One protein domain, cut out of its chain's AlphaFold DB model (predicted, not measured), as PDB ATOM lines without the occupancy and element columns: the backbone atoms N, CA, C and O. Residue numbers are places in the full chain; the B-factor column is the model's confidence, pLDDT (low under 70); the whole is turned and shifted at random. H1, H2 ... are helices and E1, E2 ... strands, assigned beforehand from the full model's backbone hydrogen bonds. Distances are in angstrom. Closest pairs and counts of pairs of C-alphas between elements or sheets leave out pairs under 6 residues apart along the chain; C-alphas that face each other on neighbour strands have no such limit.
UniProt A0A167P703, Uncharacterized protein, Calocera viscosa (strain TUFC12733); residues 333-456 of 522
ATOM      1  N   ASP A 333      19.830 -34.816  -1.084       63.41
ATOM      2  CA  ASP A 333      19.463 -35.618  -2.262       63.41
ATOM      3  C   ASP A 333      19.073 -34.737  -3.460       63.41
ATOM      4  O   ASP A 333      19.498 -35.001  -4.576       63.41
ATOM      5  N   GLU A 334      18.365 -33.621  -3.250       61.44
ATOM      6  CA  GLU A 334      18.119 -32.652  -4.331       61.44
ATOM      7  C   GLU A 334      19.403 -31.927  -4.752       61.44
ATOM      8  O   GLU A 334      19.657 -31.805  -5.945       61.44
ATOM      9  N   GLU A 335      20.258 -31.535  -3.800       65.19
ATOM     10  CA  GLU A 335      21.547 -30.893  -4.094       65.19
ATOM     11  C   GLU A 335      22.509 -31.858  -4.815       65.19
ATOM     12  O   GLU A 335      23.176 -31.488  -5.779       65.19
ATOM     13  N   ARG A 336      22.529 -33.141  -4.437       69.38
ATOM     14  CA  ARG A 336      23.284 -34.193  -5.135       69.38
ATOM     15  C   ARG A 336      22.711 -34.501  -6.509       69.38
ATOM     16  O   ARG A 336      23.495 -34.673  -7.438       69.38
ATOM     17  N   LYS A 337      21.384 -34.544  -6.676       78.38
ATOM     18  CA  LYS A 337      20.756 -34.692  -7.999       78.38
ATOM     19  C   LYS A 337      21.113 -33.511  -8.896       78.38
ATOM     20  O   LYS A 337      21.496 -33.740 -10.040       78.38
ATOM     21  N   THR A 338      21.052 -32.275  -8.394       80.12
ATOM     22  CA  THR A 338      21.450 -31.089  -9.167       80.12
ATOM     23  C   THR A 338      22.936 -31.114  -9.498       80.12
ATOM     24  O   THR A 338      23.278 -30.964 -10.666       80.12
ATOM     25  N   ASN A 339      23.806 -31.421  -8.534       83.62
ATOM     26  CA  ASN A 339      25.250 -31.529  -8.753       83.62
ATOM     27  C   ASN A 339      25.588 -32.626  -9.774       83.62
ATOM     28  O   ASN A 339      26.462 -32.450 -10.620       83.62
ATOM     29  N   GLU A 340      24.880 -33.753  -9.736       85.94
ATOM     30  CA  GLU A 340      25.088 -34.862 -10.664       85.94
ATOM     31  C   GLU A 340      24.558 -34.555 -12.072       85.94
ATOM     32  O   GLU A 340      25.202 -34.905 -13.065       85.94
ATOM     33  N   ILE A 341      23.425 -33.851 -12.176       86.44
ATOM     34  CA  ILE A 341      22.910 -33.325 -13.445       86.44
ATOM     35  C   ILE A 341      23.899 -32.312 -14.034       86.44
ATOM     36  O   ILE A 341      24.240 -32.418 -15.212       86.44
ATOM     37  N   GLU A 342      24.390 -31.362 -13.238       87.31
ATOM     38  CA  GLU A 342      25.390 -30.376 -13.660       87.31
ATOM     39  C   GLU A 342      26.679 -31.060 -14.122       87.31
ATOM     40  O   GLU A 342      27.227 -30.726 -15.175       87.31
ATOM     41  N   ARG A 343      27.126 -32.091 -13.399       91.44
ATOM     42  CA  ARG A 343      28.281 -32.906 -13.783       91.44
ATOM     43  C   ARG A 343      28.063 -33.611 -15.121       91.44
ATOM     44  O   ARG A 343      28.963 -33.618 -15.959       91.44
ATOM     45  N   ALA A 344      26.878 -34.172 -15.356       88.31
ATOM     46  CA  ALA A 344      26.530 -34.800 -16.630       88.31
ATOM     47  C   ALA A 344      26.453 -33.793 -17.788       88.31
ATOM     48  O   ALA A 344      26.908 -34.096 -18.894       88.31
ATOM     49  N   GLN A 345      25.945 -32.584 -17.535       89.38
ATOM     50  CA  GLN A 345      25.925 -31.496 -18.516       89.38
ATOM     51  C   GLN A 345      27.338 -31.049 -18.902       89.38
ATOM     52  O   GLN A 345      27.608 -30.840 -20.084       89.38
ATOM     53  N   GLN A 346      28.237 -30.923 -17.922       89.75
ATOM     54  CA  GLN A 346      29.620 -30.490 -18.138       89.75
ATOM     55  C   GLN A 346      30.479 -31.555 -18.833       89.75
ATOM     56  O   GLN A 346      31.286 -31.217 -19.697       89.75
ATOM     57  N   LEU A 347      30.329 -32.831 -18.455       88.25
ATOM     58  CA  LEU A 347      31.177 -33.922 -18.952       88.25
ATOM     59  C   LEU A 347      30.666 -34.579 -20.241       88.25
ATOM     60  O   LEU A 347      31.465 -35.180 -20.960       88.25
ATOM     61  N   VAL A 348      29.360 -34.510 -20.530       89.12
ATOM     62  CA  VAL A 348      28.752 -35.128 -21.723       89.12
ATOM     63  C   VAL A 348      28.074 -34.074 -22.597       89.12
ATOM     64  O   VAL A 348      28.636 -33.701 -23.624       89.12
ATOM     65  N   SER A 349      26.875 -33.617 -22.220       89.62
ATOM     66  CA  SER A 349      26.140 -32.522 -22.874       89.62
ATOM     67  C   SER A 349      24.804 -32.240 -22.172       89.62
ATOM     68  O   SER A 349      24.270 -33.091 -21.457       89.62
ATOM     69  N   SER A 350      24.213 -31.068 -22.434       87.62
ATOM     70  CA  SER A 350      22.816 -30.763 -22.080       87.62
ATOM     71  C   SER A 350      21.828 -31.722 -22.747       87.62
ATOM     72  O   SER A 350      20.915 -32.220 -22.091       87.62
ATOM     73  N   ASP A 351      22.067 -32.045 -24.020       88.69
ATOM     74  CA  ASP A 351      21.206 -32.919 -24.822       88.69
ATOM     75  C   ASP A 351      21.153 -34.345 -24.250       88.69
ATOM     76  O   ASP A 351      20.116 -35.000 -24.307       88.69
ATOM     77  N   PHE A 352      22.257 -34.835 -23.670       90.44
ATOM     78  CA  PHE A 352      22.297 -36.136 -22.999       90.44
ATOM     79  C   PHE A 352      21.368 -36.173 -21.784       90.44
ATOM     80  O   PHE A 352      20.619 -37.138 -21.617       90.44
ATOM     81  N   VAL A 353      21.399 -35.129 -20.949       88.56
ATOM     82  CA  VAL A 353      20.556 -35.043 -19.750       88.56
ATOM     83  C   VAL A 353      19.080 -35.011 -20.128       88.56
ATOM     84  O   VAL A 353      18.289 -35.743 -19.534       88.56
ATOM     85  N   GLU A 354      18.715 -34.208 -21.128       87.31
ATOM     86  CA  GLU A 354      17.337 -34.116 -21.613       87.31
ATOM     87  C   GLU A 354      16.857 -35.465 -22.165       87.31
ATOM     88  O   GLU A 354      15.840 -35.986 -21.714       87.31
ATOM     89  N   GLN A 355      17.647 -36.107 -23.034       86.62
ATOM     90  CA  GLN A 355      17.323 -37.428 -23.580       86.62
ATOM     91  C   GLN A 355      17.169 -38.500 -22.494       86.62
ATOM     92  O   GLN A 355      16.263 -39.333 -22.573       86.62
ATOM     93  N   MET A 356      18.030 -38.487 -21.471       87.75
ATOM     94  CA  MET A 356      17.948 -39.428 -20.352       87.75
ATOM     95  C   MET A 356      16.694 -39.215 -19.505       87.75
ATOM     96  O   MET A 356      16.005 -40.195 -19.210       87.75
ATOM     97  N   LYS A 357      16.365 -37.962 -19.165       88.62
ATOM     98  CA  LYS A 357      15.139 -37.623 -18.428       88.62
ATOM     99  C   LYS A 357      13.892 -38.030 -19.211       88.62
ATOM    100  O   LYS A 357      13.035 -38.720 -18.666       88.62
ATOM    101  N   THR A 358      13.816 -37.701 -20.503       86.38
ATOM    102  CA  THR A 358      12.687 -38.090 -21.363       86.38
ATOM    103  C   THR A 358      12.535 -39.608 -21.456       86.38
ATOM    104  O   THR A 358      11.424 -40.128 -21.372       86.38
ATOM    105  N   ARG A 359      13.644 -40.344 -21.599       84.62
ATOM    106  CA  ARG A 359      13.615 -41.808 -21.677       84.62
ATOM    107  C   ARG A 359      13.097 -42.437 -20.387       84.62
ATOM    108  O   ARG A 359      12.232 -43.306 -20.456       84.62
ATOM    109  N   LEU A 360      13.615 -42.017 -19.232       85.00
ATOM    110  CA  LEU A 360      13.193 -42.558 -17.938       85.00
ATOM    111  C   LEU A 360      11.756 -42.159 -17.592       85.00
ATOM    112  O   LEU A 360      11.024 -42.994 -17.067       85.00
ATOM    113  N   LEU A 361      11.327 -40.949 -17.965       84.75
ATOM    114  CA  LEU A 361       9.932 -40.514 -17.862       84.75
ATOM    115  C   LEU A 361       9.001 -41.422 -18.674       84.75
ATOM    116  O   LEU A 361       8.033 -41.951 -18.132       84.75
ATOM    117  N   HIS A 362       9.328 -41.682 -19.943       82.88
ATOM    118  CA  HIS A 362       8.535 -42.574 -20.789       82.88
ATOM    119  C   HIS A 362       8.499 -44.009 -20.236       82.88
ATOM    120  O   HIS A 362       7.452 -44.653 -20.238       82.88
ATOM    121  N   THR A 363       9.627 -44.528 -19.737       79.25
ATOM    122  CA  THR A 363       9.675 -45.847 -19.086       79.25
ATOM    123  C   THR A 363       8.806 -45.895 -17.825       79.25
ATOM    124  O   THR A 363       8.104 -46.883 -17.617       79.25
ATOM    125  N   ALA A 364       8.809 -44.841 -17.005       80.00
ATOM    126  CA  ALA A 364       7.976 -44.747 -15.806       80.00
ATOM    127  C   ALA A 364       6.476 -44.676 -16.143       80.00
ATOM    128  O   ALA A 364       5.681 -45.408 -15.562       80.00
ATOM    129  N   GLN A 365       6.088 -43.873 -17.135       80.19
ATOM    130  CA  GLN A 365       4.698 -43.787 -17.601       80.19
ATOM    131  C   GLN A 365       4.200 -45.113 -18.188       80.19
ATOM    132  O   GLN A 365       3.070 -45.528 -17.935       80.19
ATOM    133  N   GLU A 366       5.048 -45.815 -18.942       75.81
ATOM    134  CA  GLU A 366       4.706 -47.126 -19.492       75.81
ATOM    135  C   GLU A 366       4.512 -48.179 -18.393       75.81
ATOM    136  O   GLU A 366       3.577 -48.975 -18.476       75.81
ATOM    137  N   ARG A 367       5.321 -48.141 -17.324       72.44
ATOM    138  CA  ARG A 367       5.094 -48.959 -16.119       72.44
ATOM    139  C   ARG A 367       3.730 -48.674 -15.501       72.44
ATOM    140  O   ARG A 367       2.964 -49.608 -15.293       72.44
ATOM    141  N   MET A 368       3.399 -47.401 -15.278       72.12
ATOM    142  CA  MET A 368       2.124 -47.008 -14.663       72.12
ATOM    143  C   MET A 368       0.915 -47.438 -15.508       72.12
ATOM    144  O   MET A 368      -0.071 -47.935 -14.965       72.12
ATOM    145  N   ARG A 369       0.994 -47.315 -16.841       71.62
ATOM    146  CA  ARG A 369      -0.057 -47.809 -17.749       71.62
ATOM    147  C   ARG A 369      -0.201 -49.331 -17.690       71.62
ATOM    148  O   ARG A 369      -1.317 -49.841 -17.630       71.62
ATOM    149  N   GLN A 370       0.909 -50.066 -17.665       65.06
ATOM    150  CA  GLN A 370       0.884 -51.531 -17.615       65.06
ATOM    151  C   GLN A 370       0.421 -52.084 -16.262       65.06
ATOM    152  O   GLN A 370      -0.223 -53.135 -16.237       65.06
ATOM    153  N   GLU A 371       0.681 -51.375 -15.163       62.47
ATOM    154  CA  GLU A 371       0.131 -51.684 -13.837       62.47
ATOM    155  C   GLU A 371      -1.389 -51.453 -13.768       62.47
ATOM    156  O   GLU A 371      -2.093 -52.200 -13.088       62.47
ATOM    157  N   GLN A 372      -1.923 -50.462 -14.496       59.75
ATOM    158  CA  GLN A 372      -3.370 -50.222 -14.581       59.75
ATOM    159  C   GLN A 372      -4.101 -51.258 -15.452       59.75
ATOM    160  O   GLN A 372      -5.205 -51.679 -15.099       59.75
ATOM    161  N   ASP A 373      -3.491 -51.704 -16.554       56.66
ATOM    162  CA  ASP A 373      -4.097 -52.665 -17.490       56.66
ATOM    163  C   ASP A 373      -3.821 -54.143 -17.141       56.66
ATOM    164  O   ASP A 373      -4.490 -55.048 -17.658       56.66
ATOM    165  N   SER A 374      -2.857 -54.437 -16.263       49.34
ATOM    166  CA  SER A 374      -2.499 -55.811 -15.905       49.34
ATOM    167  C   SER A 374      -2.034 -55.956 -14.454       49.34
ATOM    168  O   SER A 374      -1.196 -55.214 -13.965       49.34
ATOM    169  N   LEU A 375      -2.525 -56.997 -13.775       51.78
ATOM    170  CA  LEU A 375      -2.145 -57.341 -12.397       51.78
ATOM    171  C   LEU A 375      -0.717 -57.921 -12.252       51.78
ATOM    172  O   LEU A 375      -0.388 -58.373 -11.162       51.78
ATOM    173  N   ASP A 376       0.100 -57.999 -13.314       48.09
ATOM    174  CA  ASP A 376       1.260 -58.916 -13.334       48.09
ATOM    175  C   ASP A 376       2.505 -58.485 -14.151       48.09
ATOM    176  O   ASP A 376       3.481 -59.236 -14.152       48.09
ATOM    177  N   ASN A 377       2.536 -57.332 -14.832       45.22
ATOM    178  CA  ASN A 377       3.742 -56.880 -15.553       45.22
ATOM    179  C   ASN A 377       4.407 -55.690 -14.844       45.22
ATOM    180  O   ASN A 377       4.215 -54.543 -15.233       45.22
ATOM    181  N   GLN A 378       5.245 -55.966 -13.844       49.38
ATOM    182  CA  GLN A 378       6.287 -55.013 -13.457       49.38
ATOM    183  C   GLN A 378       7.405 -55.092 -14.505       49.38
ATOM    184  O   GLN A 378       8.066 -56.120 -14.650       49.38
ATOM    185  N   LEU A 379       7.578 -54.032 -15.301       51.34
ATOM    186  CA  LEU A 379       8.771 -53.859 -16.135       51.34
ATOM    187  C   LEU A 379       9.942 -53.467 -15.229       51.34
ATOM    188  O   LEU A 379      10.277 -52.286 -15.128       51.34
ATOM    189  N   ASP A 380      10.554 -54.437 -14.563       56.66
ATOM    190  CA  ASP A 380      11.783 -54.202 -13.810       56.66
ATOM    191  C   ASP A 380      12.934 -53.895 -14.782       56.66
ATOM    192  O   ASP A 380      13.115 -54.575 -15.796       56.66
ATOM    193  N   ASP A 381      13.706 -52.838 -14.508       66.50
ATOM    194  CA  ASP A 381      14.940 -52.598 -15.260       66.50
ATOM    195  C   ASP A 381      16.017 -53.540 -14.734       66.50
ATOM    196  O   ASP A 381      16.765 -53.207 -13.816       66.50
ATOM    197  N   ASP A 382      16.096 -54.722 -15.334       80.06
ATOM    198  CA  ASP A 382      17.142 -55.685 -15.022       80.06
ATOM    199  C   ASP A 382      18.508 -55.172 -15.489       80.06
ATOM    200  O   ASP A 382      18.706 -54.759 -16.638       80.06
ATOM    201  N   CYS A 383      19.506 -55.278 -14.618       82.69
ATOM    202  CA  CYS A 383      20.888 -55.020 -14.972       82.69
ATOM    203  C   CYS A 383      21.371 -56.053 -16.004       82.69
ATOM    204  O   CYS A 383      21.416 -57.242 -15.692       82.69
ATOM    205  N   PRO A 384      21.878 -55.648 -17.183       83.12
ATOM    206  CA  PRO A 384      22.373 -56.604 -18.181       83.12
ATOM    207  C   PRO A 384      23.625 -57.402 -17.762       83.12
ATOM    208  O   PRO A 384      24.072 -58.267 -18.514       83.12
ATOM    209  N   ILE A 385      24.230 -57.084 -16.610       83.50
ATOM    210  CA  ILE A 385      25.425 -57.762 -16.081       83.50
ATOM    211  C   ILE A 385      25.035 -58.866 -15.091       83.50
ATOM    212  O   ILE A 385      25.490 -59.998 -15.249       83.50
ATOM    213  N   CYS A 386      24.231 -58.548 -14.068       83.88
ATOM    214  CA  CYS A 386      23.822 -59.518 -13.042       83.88
ATOM    215  C   CYS A 386      22.426 -60.115 -13.260       83.88
ATOM    216  O   CYS A 386      22.142 -61.159 -12.682       83.88
ATOM    217  N   PHE A 387      21.608 -59.527 -14.137       77.38
ATOM    218  CA  PHE A 387      20.220 -59.925 -14.407       77.38
ATOM    219  C   PHE A 387      19.313 -59.858 -13.169       77.38
ATOM    220  O   PHE A 387      18.406 -60.671 -13.013       77.38
ATOM    221  N   GLU A 388      19.606 -58.902 -12.292       76.75
ATOM    222  CA  GLU A 388      18.810 -58.529 -11.121       76.75
ATOM    223  C   GLU A 388      18.316 -57.085 -11.300       76.75
ATOM    224  O   GLU A 388      18.890 -56.338 -12.100       76.75
ATOM    225  N   ASN A 389      17.289 -56.692 -10.547       76.19
ATOM    226  CA  ASN A 389      16.740 -55.336 -10.573       76.19
ATOM    227  C   ASN A 389      17.808 -54.295 -10.171       76.19
ATOM    228  O   ASN A 389      18.658 -54.544  -9.310       76.19
ATOM    229  N   ILE A 390      17.800 -53.136 -10.831       74.31
ATOM    230  CA  ILE A 390      18.741 -52.043 -10.574       74.31
ATOM    231  C   ILE A 390      18.212 -51.162  -9.427       74.31
ATOM    232  O   ILE A 390      17.557 -50.154  -9.674       74.31
ATOM    233  N   ASP A 391      18.566 -51.498  -8.182       64.12
ATOM    234  CA  ASP A 391      18.232 -50.674  -7.003       64.12
ATOM    235  C   ASP A 391      19.200 -49.484  -6.808       64.12
ATOM    236  O   ASP A 391      18.790 -48.360  -6.499       64.12
ATOM    237  N   ASP A 392      20.503 -49.726  -7.009       78.75
ATOM    238  CA  ASP A 392      21.588 -48.731  -6.973       78.75
ATOM    239  C   ASP A 392      22.219 -48.602  -8.369       78.75
ATOM    240  O   ASP A 392      23.176 -49.300  -8.726       78.75
ATOM    241  N   GLY A 393      21.590 -47.784  -9.215       85.12
ATOM    242  CA  GLY A 393      21.877 -47.709 -10.644       85.12
ATOM    243  C   GLY A 393      22.825 -46.594 -11.061       85.12
ATOM    244  O   GLY A 393      22.708 -45.457 -10.611       85.12
ATOM    245  N   VAL A 394      23.682 -46.890 -12.038       90.31
ATOM    246  CA  VAL A 394      24.466 -45.899 -12.785       90.31
ATOM    247  C   VAL A 394      24.161 -45.964 -14.277       90.31
ATOM    248  O   VAL A 394      23.899 -47.039 -14.822       90.31
ATOM    249  N   VAL A 395      24.227 -44.817 -14.947       92.00
ATOM    250  CA  VAL A 395      24.041 -44.658 -16.389       92.00
ATOM    251  C   VAL A 395      25.358 -44.288 -17.061       92.00
ATOM    252  O   VAL A 395      26.166 -43.518 -16.545       92.00
ATOM    253  N   THR A 396      25.579 -44.880 -18.226       92.38
ATOM    254  CA  THR A 396      26.734 -44.611 -19.092       92.38
ATOM    255  C   THR A 396      26.406 -43.509 -20.111       92.38
ATOM    256  O   THR A 396      25.226 -43.291 -20.394       92.38
ATOM    257  N   PRO A 397      27.402 -42.880 -20.771       90.25
ATOM    258  CA  PRO A 397      27.152 -41.859 -21.801       90.25
ATOM    259  C   PRO A 397      26.356 -42.386 -23.002       90.25
ATOM    260  O   PRO A 397      25.640 -41.648 -23.667       90.25
ATOM    261  N   CYS A 398      26.437 -43.695 -23.257       90.00
ATOM    262  CA  CYS A 398      25.622 -44.389 -24.255       90.00
ATOM    263  C   CYS A 398      24.207 -44.758 -23.764       90.00
ATOM    264  O   CYS A 398      23.561 -45.606 -24.377       90.00
ATOM    265  N   GLN A 399      23.744 -44.164 -22.657       88.81
ATOM    266  CA  GLN A 399      22.384 -44.280 -22.110       88.81
ATOM    267  C   GLN A 399      21.973 -45.696 -21.669       88.81
ATOM    268  O   GLN A 399      20.791 -46.041 -21.659       88.81
ATOM    269  N   HIS A 400      22.939 -46.542 -21.309       89.50
ATOM    270  CA  HIS A 400      22.668 -47.852 -20.713       89.50
ATOM    271  C   HIS A 400      22.853 -47.798 -19.198       89.50
ATOM    272  O   HIS A 400      23.830 -47.204 -18.730       89.50
ATOM    273  N   ALA A 401      21.936 -48.439 -18.469       89.69
ATOM    274  CA  ALA A 401      21.919 -48.504 -17.013       89.69
ATOM    275  C   ALA A 401      22.413 -49.863 -16.490       89.69
ATOM    276  O   ALA A 401      22.136 -50.908 -17.082       89.69
ATOM    277  N   TYR A 402      23.125 -49.843 -15.363       90.25
ATOM    278  CA  TYR A 402      23.645 -51.028 -14.671       90.25
ATOM    279  C   TYR A 402      23.640 -50.802 -13.155       90.25
ATOM    280  O   TYR A 402      23.673 -49.654 -12.720       90.25
ATOM    281  N   CYS A 403      23.707 -51.863 -12.345       89.31
ATOM    282  CA  CYS A 403      24.022 -51.706 -10.921       89.31
ATOM    283  C   CYS A 403      25.423 -51.093 -10.760       89.31
ATOM    284  O   CYS A 403      26.360 -51.514 -11.450       89.31
ATOM    285  N   ARG A 404      25.598 -50.162  -9.818       86.88
ATOM    286  CA  ARG A 404      26.867 -49.475  -9.533       86.88
ATOM    287  C   ARG A 404      28.011 -50.460  -9.311       86.88
ATOM    288  O   ARG A 404      29.037 -50.389  -9.988       86.88
ATOM    289  N   ALA A 405      27.800 -51.448  -8.443       85.19
ATOM    290  CA  ALA A 405      28.782 -52.498  -8.174       85.19
ATOM    291  C   ALA A 405      29.142 -53.310  -9.433       85.19
ATOM    292  O   ALA A 405      30.299 -53.681  -9.628       85.19
ATOM    293  N   CYS A 406      28.170 -53.573 -10.311       87.06
ATOM    294  CA  CYS A 406      28.403 -54.302 -11.557       87.06
ATOM    295  C   CYS A 406      29.206 -53.476 -12.566       87.06
ATOM    296  O   CYS A 406      30.119 -54.013 -13.190       87.06
ATOM    297  N   ALA A 407      28.906 -52.181 -12.699       86.88
ATOM    298  CA  ALA A 407      29.646 -51.275 -13.571       86.88
ATOM    299  C   ALA A 407      31.091 -51.062 -13.088       86.88
ATOM    300  O   ALA A 407      32.015 -51.102 -13.899       86.88
ATOM    301  N   LEU A 408      31.309 -50.901 -11.778       87.25
ATOM    302  CA  LEU A 408      32.647 -50.718 -11.201       87.25
ATOM    303  C   LEU A 408      33.528 -51.963 -11.364       87.25
ATOM    304  O   LEU A 408      34.682 -51.838 -11.767       87.25
ATOM    305  N   LYS A 409      32.962 -53.166 -11.190       86.50
ATOM    306  CA  LYS A 409      33.667 -54.444 -11.416       86.50
ATOM    307  C   LYS A 409      34.199 -54.623 -12.843       86.50
ATOM    308  O   LYS A 409      35.058 -55.476 -13.068       86.50
ATOM    309  N   LEU A 410      33.702 -53.862 -13.825       84.81
ATOM    310  CA  LEU A 410      34.263 -53.868 -15.181       84.81
ATOM    311  C   LEU A 410      35.670 -53.256 -15.219       84.81
ATOM    312  O   LEU A 410      36.486 -53.672 -16.040       84.81
ATOM    313  N   PHE A 411      35.967 -52.305 -14.332       83.56
ATOM    314  CA  PHE A 411      37.263 -51.629 -14.265       83.56
ATOM    315  C   PHE A 411      38.317 -52.436 -13.500       83.56
ATOM    316  O   PHE A 411      39.500 -52.301 -13.801       83.56
ATOM    317  N   ASP A 412      37.900 -53.337 -12.607       81.56
ATOM    318  CA  ASP A 412      38.808 -54.213 -11.849       81.56
ATOM    319  C   ASP A 412      39.498 -55.271 -12.727       81.56
ATOM    320  O   ASP A 412      40.533 -55.826 -12.358       81.56
ATOM    321  N   LYS A 413      38.934 -55.569 -13.906       71.25
ATOM    322  CA  LYS A 413      39.523 -56.509 -14.870       71.25
ATOM    323  C   LYS A 413      40.443 -55.772 -15.851       71.25
ATOM    324  O   LYS A 413      40.060 -54.699 -16.326       71.25
ATOM    325  N   PRO A 414      41.614 -56.338 -16.202       69.75
ATOM    326  CA  PRO A 414      42.453 -55.792 -17.263       69.75
ATOM    327  C   PRO A 414      41.726 -55.842 -18.615       69.75
ATOM    328  O   PRO A 414      40.905 -56.732 -18.855       69.75
ATOM    329  N   ASN A 415      42.019 -54.875 -19.488       68.88
ATOM    330  CA  ASN A 415      41.489 -54.864 -20.852       68.88
ATOM    331  C   ASN A 415      41.998 -56.082 -21.636       68.88
ATOM    332  O   ASN A 415      43.146 -56.493 -21.487       68.88
ATOM    333  N   ASP A 416      41.136 -56.635 -22.487       65.31
ATOM    334  CA  ASP A 416      41.510 -57.687 -23.434       65.31
ATOM    335  C   ASP A 416      42.559 -57.129 -24.417       65.31
ATOM    336  O   ASP A 416      42.333 -56.070 -25.009       65.31
ATOM    337  N   GLU A 417      43.697 -57.813 -24.599       57.59
ATOM    338  CA  GLU A 417      44.822 -57.353 -25.441       57.59
ATOM    339  C   GLU A 417      44.406 -57.091 -26.902       57.59
ATOM    340  O   GLU A 417      45.067 -56.357 -27.638       57.59
ATOM    341  N   HIS A 418      43.277 -57.663 -27.327       59.41
ATOM    342  CA  HIS A 418      42.715 -57.487 -28.661       59.41
ATOM    343  C   HIS A 418      41.875 -56.209 -28.845       59.41
ATOM    344  O   HIS A 418      41.503 -55.884 -29.978       59.41
ATOM    345  N   LEU A 419      41.574 -55.462 -27.779       62.25
ATOM    346  CA  LEU A 419      40.816 -54.212 -27.849       62.25
ATOM    347  C   LEU A 419      41.774 -53.016 -27.965       62.25
ATOM    348  O   LEU A 419      42.544 -52.727 -27.055       62.25
ATOM    349  N   ARG A 420      41.698 -52.268 -29.078       61.28
ATOM    350  CA  ARG A 420      42.413 -50.986 -29.262       61.28
ATOM    351  C   ARG A 420      41.767 -49.881 -28.413       61.28
ATOM    352  O   ARG A 420      41.130 -48.981 -28.953       61.28
ATOM    353  N   MET A 421      41.873 -49.983 -27.093       65.44
ATOM    354  CA  MET A 421      41.277 -49.049 -26.135       65.44
ATOM    355  C   MET A 421      42.325 -48.584 -25.124       65.44
ATOM    356  O   MET A 421      43.260 -49.319 -24.812       65.44
ATOM    357  N   SER A 422      42.172 -47.357 -24.619       72.19
ATOM    358  CA  SER A 422      43.039 -46.844 -23.550       72.19
ATOM    359  C   SER A 422      42.897 -47.698 -22.283       72.19
ATOM    360  O   SER A 422      41.835 -48.277 -22.047       72.19
ATOM    361  N   HIS A 423      43.945 -47.753 -21.455       67.50
ATOM    362  CA  HIS A 423      43.985 -48.538 -20.213       67.50
ATOM    363  C   HIS A 423      42.800 -48.237 -19.275       67.50
ATOM    364  O   HIS A 423      42.280 -49.139 -18.613       67.50
ATOM    365  N   ASP A 424      42.307 -46.999 -19.298       77.19
ATOM    366  CA  ASP A 424      41.262 -46.514 -18.391       77.19
ATOM    367  C   ASP A 424      39.844 -46.596 -18.982       77.19
ATOM    368  O   ASP A 424      38.861 -46.288 -18.307       77.19
ATOM    369  N   GLN A 425      39.711 -47.035 -20.239       83.44
ATOM    370  CA  GLN A 425      38.419 -47.218 -20.899       83.44
ATOM    371  C   GLN A 425      37.938 -48.663 -20.797       83.44
ATOM    372  O   GLN A 425      38.728 -49.607 -20.902       83.44
ATOM    373  N   ARG A 426      36.620 -48.836 -20.662       86.38
ATOM    374  CA  ARG A 426      35.944 -50.137 -20.741       86.38
ATOM    375  C   ARG A 426      34.831 -50.106 -21.793       86.38
ATOM    376  O   ARG A 426      34.200 -49.066 -21.983       86.38
ATOM    377  N   PRO A 427      34.591 -51.213 -22.519       88.00
ATOM    378  CA  PRO A 427      33.480 -51.297 -23.458       88.00
ATOM    379  C   PRO A 427      32.156 -51.476 -22.707       88.00
ATOM    380  O   PRO A 427      32.040 -52.317 -21.815       88.00
ATOM    381  N   CYS A 428      31.132 -50.722 -23.100       88.06
ATOM    382  CA  CYS A 428      29.767 -50.894 -22.611       88.06
ATOM    383  C   CYS A 428      29.264 -52.327 -22.891       88.06
ATOM    384  O   CYS A 428      29.278 -52.748 -24.050       88.06
ATOM    385  N   PRO A 429      28.771 -53.084 -21.892       86.75
ATOM    386  CA  PRO A 429      28.258 -54.440 -22.109       86.75
ATOM    387  C   PRO A 429      27.117 -54.535 -23.130       86.75
ATOM    388  O   PRO A 429      26.976 -55.563 -23.789       86.75
ATOM    389  N   SER A 430      26.324 -53.469 -23.284       87.38
ATOM    390  CA  SER A 430      25.147 -53.474 -24.159       87.38
ATOM    391  C   SER A 430      25.454 -53.055 -25.599       87.38
ATOM    392  O   SER A 430      24.942 -53.668 -26.530       87.38
ATOM    393  N   CYS A 431      26.301 -52.042 -25.807       87.69
ATOM    394  CA  CYS A 431      26.569 -51.489 -27.148       87.69
ATOM    395  C   CYS A 431      28.051 -51.447 -27.542       87.69
ATOM    396  O   CYS A 431      28.380 -51.035 -28.650       87.69
ATOM    397  N   ARG A 432      28.952 -51.870 -26.649       85.62
ATOM    398  CA  ARG A 432      30.417 -51.847 -26.803       85.62
ATOM    399  C   ARG A 432      31.040 -50.461 -26.985       85.62
ATOM    400  O   ARG A 432      32.244 -50.383 -27.210       85.62
ATOM    401  N   ALA A 433      30.268 -49.382 -26.840       86.38
ATOM    402  CA  ALA A 433      30.810 -48.028 -26.829       86.38
ATOM    403  C   ALA A 433      31.828 -47.868 -25.681       86.38
ATOM    404  O   ALA A 433      31.554 -48.330 -24.567       86.38
ATOM    405  N   PRO A 434      32.995 -47.253 -25.929       86.75
ATOM    406  CA  PRO A 434      33.991 -47.017 -24.894       86.75
ATOM    407  C   PRO A 434      33.484 -45.975 -23.893       86.75
ATOM    408  O   PRO A 434      32.974 -44.929 -24.290       86.75
ATOM    409  N   PHE A 435      33.648 -46.239 -22.599       88.62
ATOM    410  CA  PHE A 435      33.368 -45.264 -21.548       88.62
ATOM    411  C   PHE A 435      34.437 -45.310 -20.450       88.62
ATOM    412  O   PHE A 435      35.133 -46.314 -20.271       88.62
ATOM    413  N   LEU A 436      34.582 -44.188 -19.748       89.44
ATOM    414  CA  LEU A 436      35.516 -43.998 -18.638       89.44
ATOM    415  C   LEU A 436      34.779 -44.141 -17.305       89.44
ATOM    416  O   LEU A 436      33.574 -43.901 -17.229       89.44
ATOM    417  N   ARG A 437      35.514 -44.482 -16.242       87.00
ATOM    418  CA  ARG A 437      34.953 -44.609 -14.886       87.00
ATOM    419  C   ARG A 437      34.307 -43.309 -14.398       87.00
ATOM    420  O   ARG A 437      33.263 -43.351 -13.761       87.00
ATOM    421  N   GLU A 438      34.911 -42.172 -14.725       86.62
ATOM    422  CA  GLU A 438      34.423 -40.831 -14.373       86.62
ATOM    423  C   GLU A 438      33.138 -40.426 -15.112       86.62
ATOM    424  O   GLU A 438      32.436 -39.523 -14.673       86.62
ATOM    425  N   LEU A 439      32.785 -41.126 -16.195       89.31
ATOM    426  CA  LEU A 439      31.583 -40.871 -16.993       89.31
ATOM    427  C   LEU A 439      30.407 -41.788 -16.608       89.31
ATOM    428  O   LEU A 439      29.494 -42.001 -17.406       89.31
ATOM    429  N   LEU A 440      30.443 -42.374 -15.411       90.19
ATOM    430  CA  LEU A 440      29.302 -43.061 -14.809       90.19
ATOM    431  C   LEU A 440      28.501 -42.064 -13.988       90.19
ATOM    432  O   LEU A 440      29.074 -41.464 -13.083       90.19
ATOM    433  N   PHE A 441      27.207 -41.922 -14.274       91.12
ATOM    434  CA  PHE A 441      26.328 -40.994 -13.561       91.12
ATOM    435  C   PHE A 441      25.260 -41.727 -12.754       91.12
ATOM    436  O   PHE A 441      24.782 -42.770 -13.194       91.12
ATOM    437  N   TRP A 442      24.863 -41.211 -11.594       88.88
ATOM    438  CA  TRP A 442      23.808 -41.834 -10.787       88.88
ATOM    439  C   TRP A 442      22.471 -41.794 -11.523       88.88
ATOM    440  O   TRP A 442      21.977 -40.732 -11.893       88.88
ATOM    441  N   ARG A 443      21.854 -42.963 -11.716       87.00
ATOM    442  CA  ARG A 443      20.586 -43.100 -12.442       87.00
ATOM    443  C   ARG A 443      19.465 -42.282 -11.793       87.00
ATOM    444  O   ARG A 443      18.714 -41.630 -12.510       87.00
ATOM    445  N   ARG A 444      19.402 -42.282 -10.457       83.38
ATOM    446  CA  ARG A 444      18.382 -41.577  -9.657       83.38
ATOM    447  C   ARG A 444      18.322 -40.070  -9.934       83.38
ATOM    448  O   ARG A 444      17.265 -39.474  -9.791       83.38
ATOM    449  N   ALA A 445      19.422 -39.459 -10.385       85.50
ATOM    450  CA  ALA A 445      19.451 -38.040 -10.752       85.50
ATOM    451  C   ALA A 445      18.636 -37.705 -12.012       85.50
ATOM    452  O   ALA A 445      18.295 -36.548 -12.240       85.50
ATOM    453  N   PHE A 446      18.302 -38.707 -12.826       87.50
ATOM    454  CA  PHE A 446      17.553 -38.544 -14.073       87.50
ATOM    455  C   PHE A 446      16.123 -39.094 -13.983       87.50
ATOM    456  O   PHE A 446      15.408 -39.071 -14.983       87.50
ATOM    457  N   GLU A 447      15.717 -39.618 -12.824       83.69
ATOM    458  CA  GLU A 447      14.374 -40.161 -12.632       83.69
ATOM    459  C   GLU A 447      13.334 -39.033 -12.547       83.69
ATOM    460  O   GLU A 447      13.629 -37.966 -11.999       83.69
ATOM    461  N   PRO A 448      12.138 -39.230 -13.133       82.75
ATOM    462  CA  PRO A 448      11.094 -38.213 -13.137       82.75
ATOM    463  C   PRO A 448      10.565 -37.968 -11.722       82.75
ATOM    464  O   PRO A 448      10.456 -38.897 -10.921       82.75
ATOM    465  N   THR A 449      10.211 -36.721 -11.421       79.31
ATOM    466  CA  THR A 449       9.518 -36.382 -10.172       79.31
ATOM    467  C   THR A 449       8.027 -36.711 -10.265       79.31
ATOM    468  O   THR A 449       7.475 -36.818 -11.360       79.31
ATOM    469  N   ASP A 450       7.347 -36.821  -9.119       71.81
ATOM    470  CA  ASP A 450       5.888 -37.025  -9.076       71.81
ATOM    471  C   ASP A 450       5.140 -35.929  -9.872       71.81
ATOM    472  O   ASP A 450       4.165 -36.225 -10.556       71.81
ATOM    473  N   ALA A 451       5.648 -34.689  -9.883       70.69
ATOM    474  CA  ALA A 451       5.090 -33.603 -10.691       70.69
ATOM    475  C   ALA A 451       5.273 -33.831 -12.206       70.69
ATOM    476  O   ALA A 451       4.352 -33.577 -12.978       70.69
ATOM    477  N   ASP A 452       6.425 -34.352 -12.643       74.75
ATOM    478  CA  ASP A 452       6.691 -34.643 -14.062       74.75
ATOM    479  C   ASP A 452       5.781 -35.757 -14.606       74.75
ATOM    480  O   ASP A 452       5.447 -35.778 -15.794       74.75
ATOM    481  N   LEU A 453       5.359 -36.677 -13.733       73.00
ATOM    482  CA  LEU A 453       4.442 -37.764 -14.071       73.00
ATOM    483  C   LEU A 453       2.991 -37.279 -14.245       73.00
ATOM    484  O   LEU A 453       2.259 -37.870 -15.038       73.00
ATOM    485  N   GLU A 454       2.588 -36.198 -13.571       64.25
ATOM    486  CA  GLU A 454       1.229 -35.634 -13.635       64.25
ATOM    487  C   GLU A 454       0.999 -34.698 -14.842       64.25
ATOM    488  O   GLU A 454      -0.134 -34.531 -15.294       64.25
ATOM    489  N   ILE A 455       2.057 -34.089 -15.392       57.28
ATOM    490  CA  ILE A 455       1.957 -32.990 -16.378       57.28
ATOM    491  C   ILE A 455       1.630 -33.462 -17.813       57.28
ATOM    492  O   ILE A 455       1.165 -32.665 -18.627       57.28
ATOM    493  N   HIS A 456       1.831 -34.739 -18.154       49.88
ATOM    494  CA  HIS A 456       1.853 -35.192 -19.556       49.88
ATOM    495  C   HIS A 456       0.616 -35.954 -20.066       49.88
ATOM    496  O   HIS A 456       0.627 -36.421 -21.204       49.88
TER     497      HIS A 456
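AT A GLANCE: This is residues 333 to 456 of the 522 residues of an uncharacterized protein of Calocera viscosa (strain TUFC12733) (UniProt A0A167P703). A small two-stranded hairpin, E1 and E2, sits near the middle of an elongated, loop-rich body, with two long helices, H1 and H2, meeting at a corner near their ends on one side of it and a second small hairpin, E3 and E4, on the other. The short helix H4 fills the place between E1 and the two long helices, and the far part of H2 makes one end of the long axis, residues 409 to 424 the other. The printed part has 124 residues, with five named helices and four named strands in the order H1 H2 E1 E2 H3 E3 E4 H4 H5; each sheet has two antiparallel strands, and the class is mostly helix. The whole is compact, with a radius of gyration of the C-alphas of 15.9 A, and only just elongated, spanning 50 by 33 by 22 A.

IN THESE COORDINATES: E1 is residues 393 to 395, 6.9 A long, and E2 residues 401 to 403, 7.2 A. H1, residues 333 to 347, begins at C-alpha 333 (19.463, -35.618, -2.262) and is 20.5 A long. H2, residues 350 to 373, is 35.0 A long and ends at C-alpha 373 (-4.097, -52.665, -17.490). H3 is residues 404 to 408, E3 425 to 427, E4 434 to 436 and H4 443 to 446. H5, residues 450 to 454, ends at C-alpha 454 (1.229, -35.634, -13.635).

HOW THE PARTS SIT: The hairpin E1 and E2 is antiparallel, with N 394 and O 402 2.8 A apart, within hydrogen-bond range. Residues 394 to 395 of E1 also pair, antiparallel, with residues 441 to 442. The closest C-alphas of E1 and H4 are those of Val 394 and Arg 443, 4.8 A apart; those of E1 and H3 are Val 394 and Arg 404, 5.4 A. H4 touches H1, closest at the C-alphas of Lys 337 and Ala 445, 4.5 A, and touches H2, closest at Lys 357 and Phe 446, 5.1 A. H1 touches H2 with residues 341 to 345 alone, closest at the C-alphas of Gln 345 and Val 353, 6.6 A, at a steep tilt of 50 degrees, opposite ways. H5 only just touches H2, with 3 pairs of C-alphas within 8 A, the closest being Gln 365 and Leu 453, 7.0 A. The hairpin E3 and E4, antiparallel with N 435 and O 426 2.9 A apart, is apart from E1 and E2. Every O i to N i+4 pair is within hydrogen-bond range in H1, H2, H3 and H5; H4 is too short for one.

THE WHOLE: The C-alphas farthest apart, of Glu 417 and Ile 455, are 50.1 A apart. The printed part has no cut. The links from H2 to E1 and from H3 to E3 are long. The mean pLDDT of the printed part is 78.7, and 29 residues are under 70, among them 370 to 381 and 414 to 421.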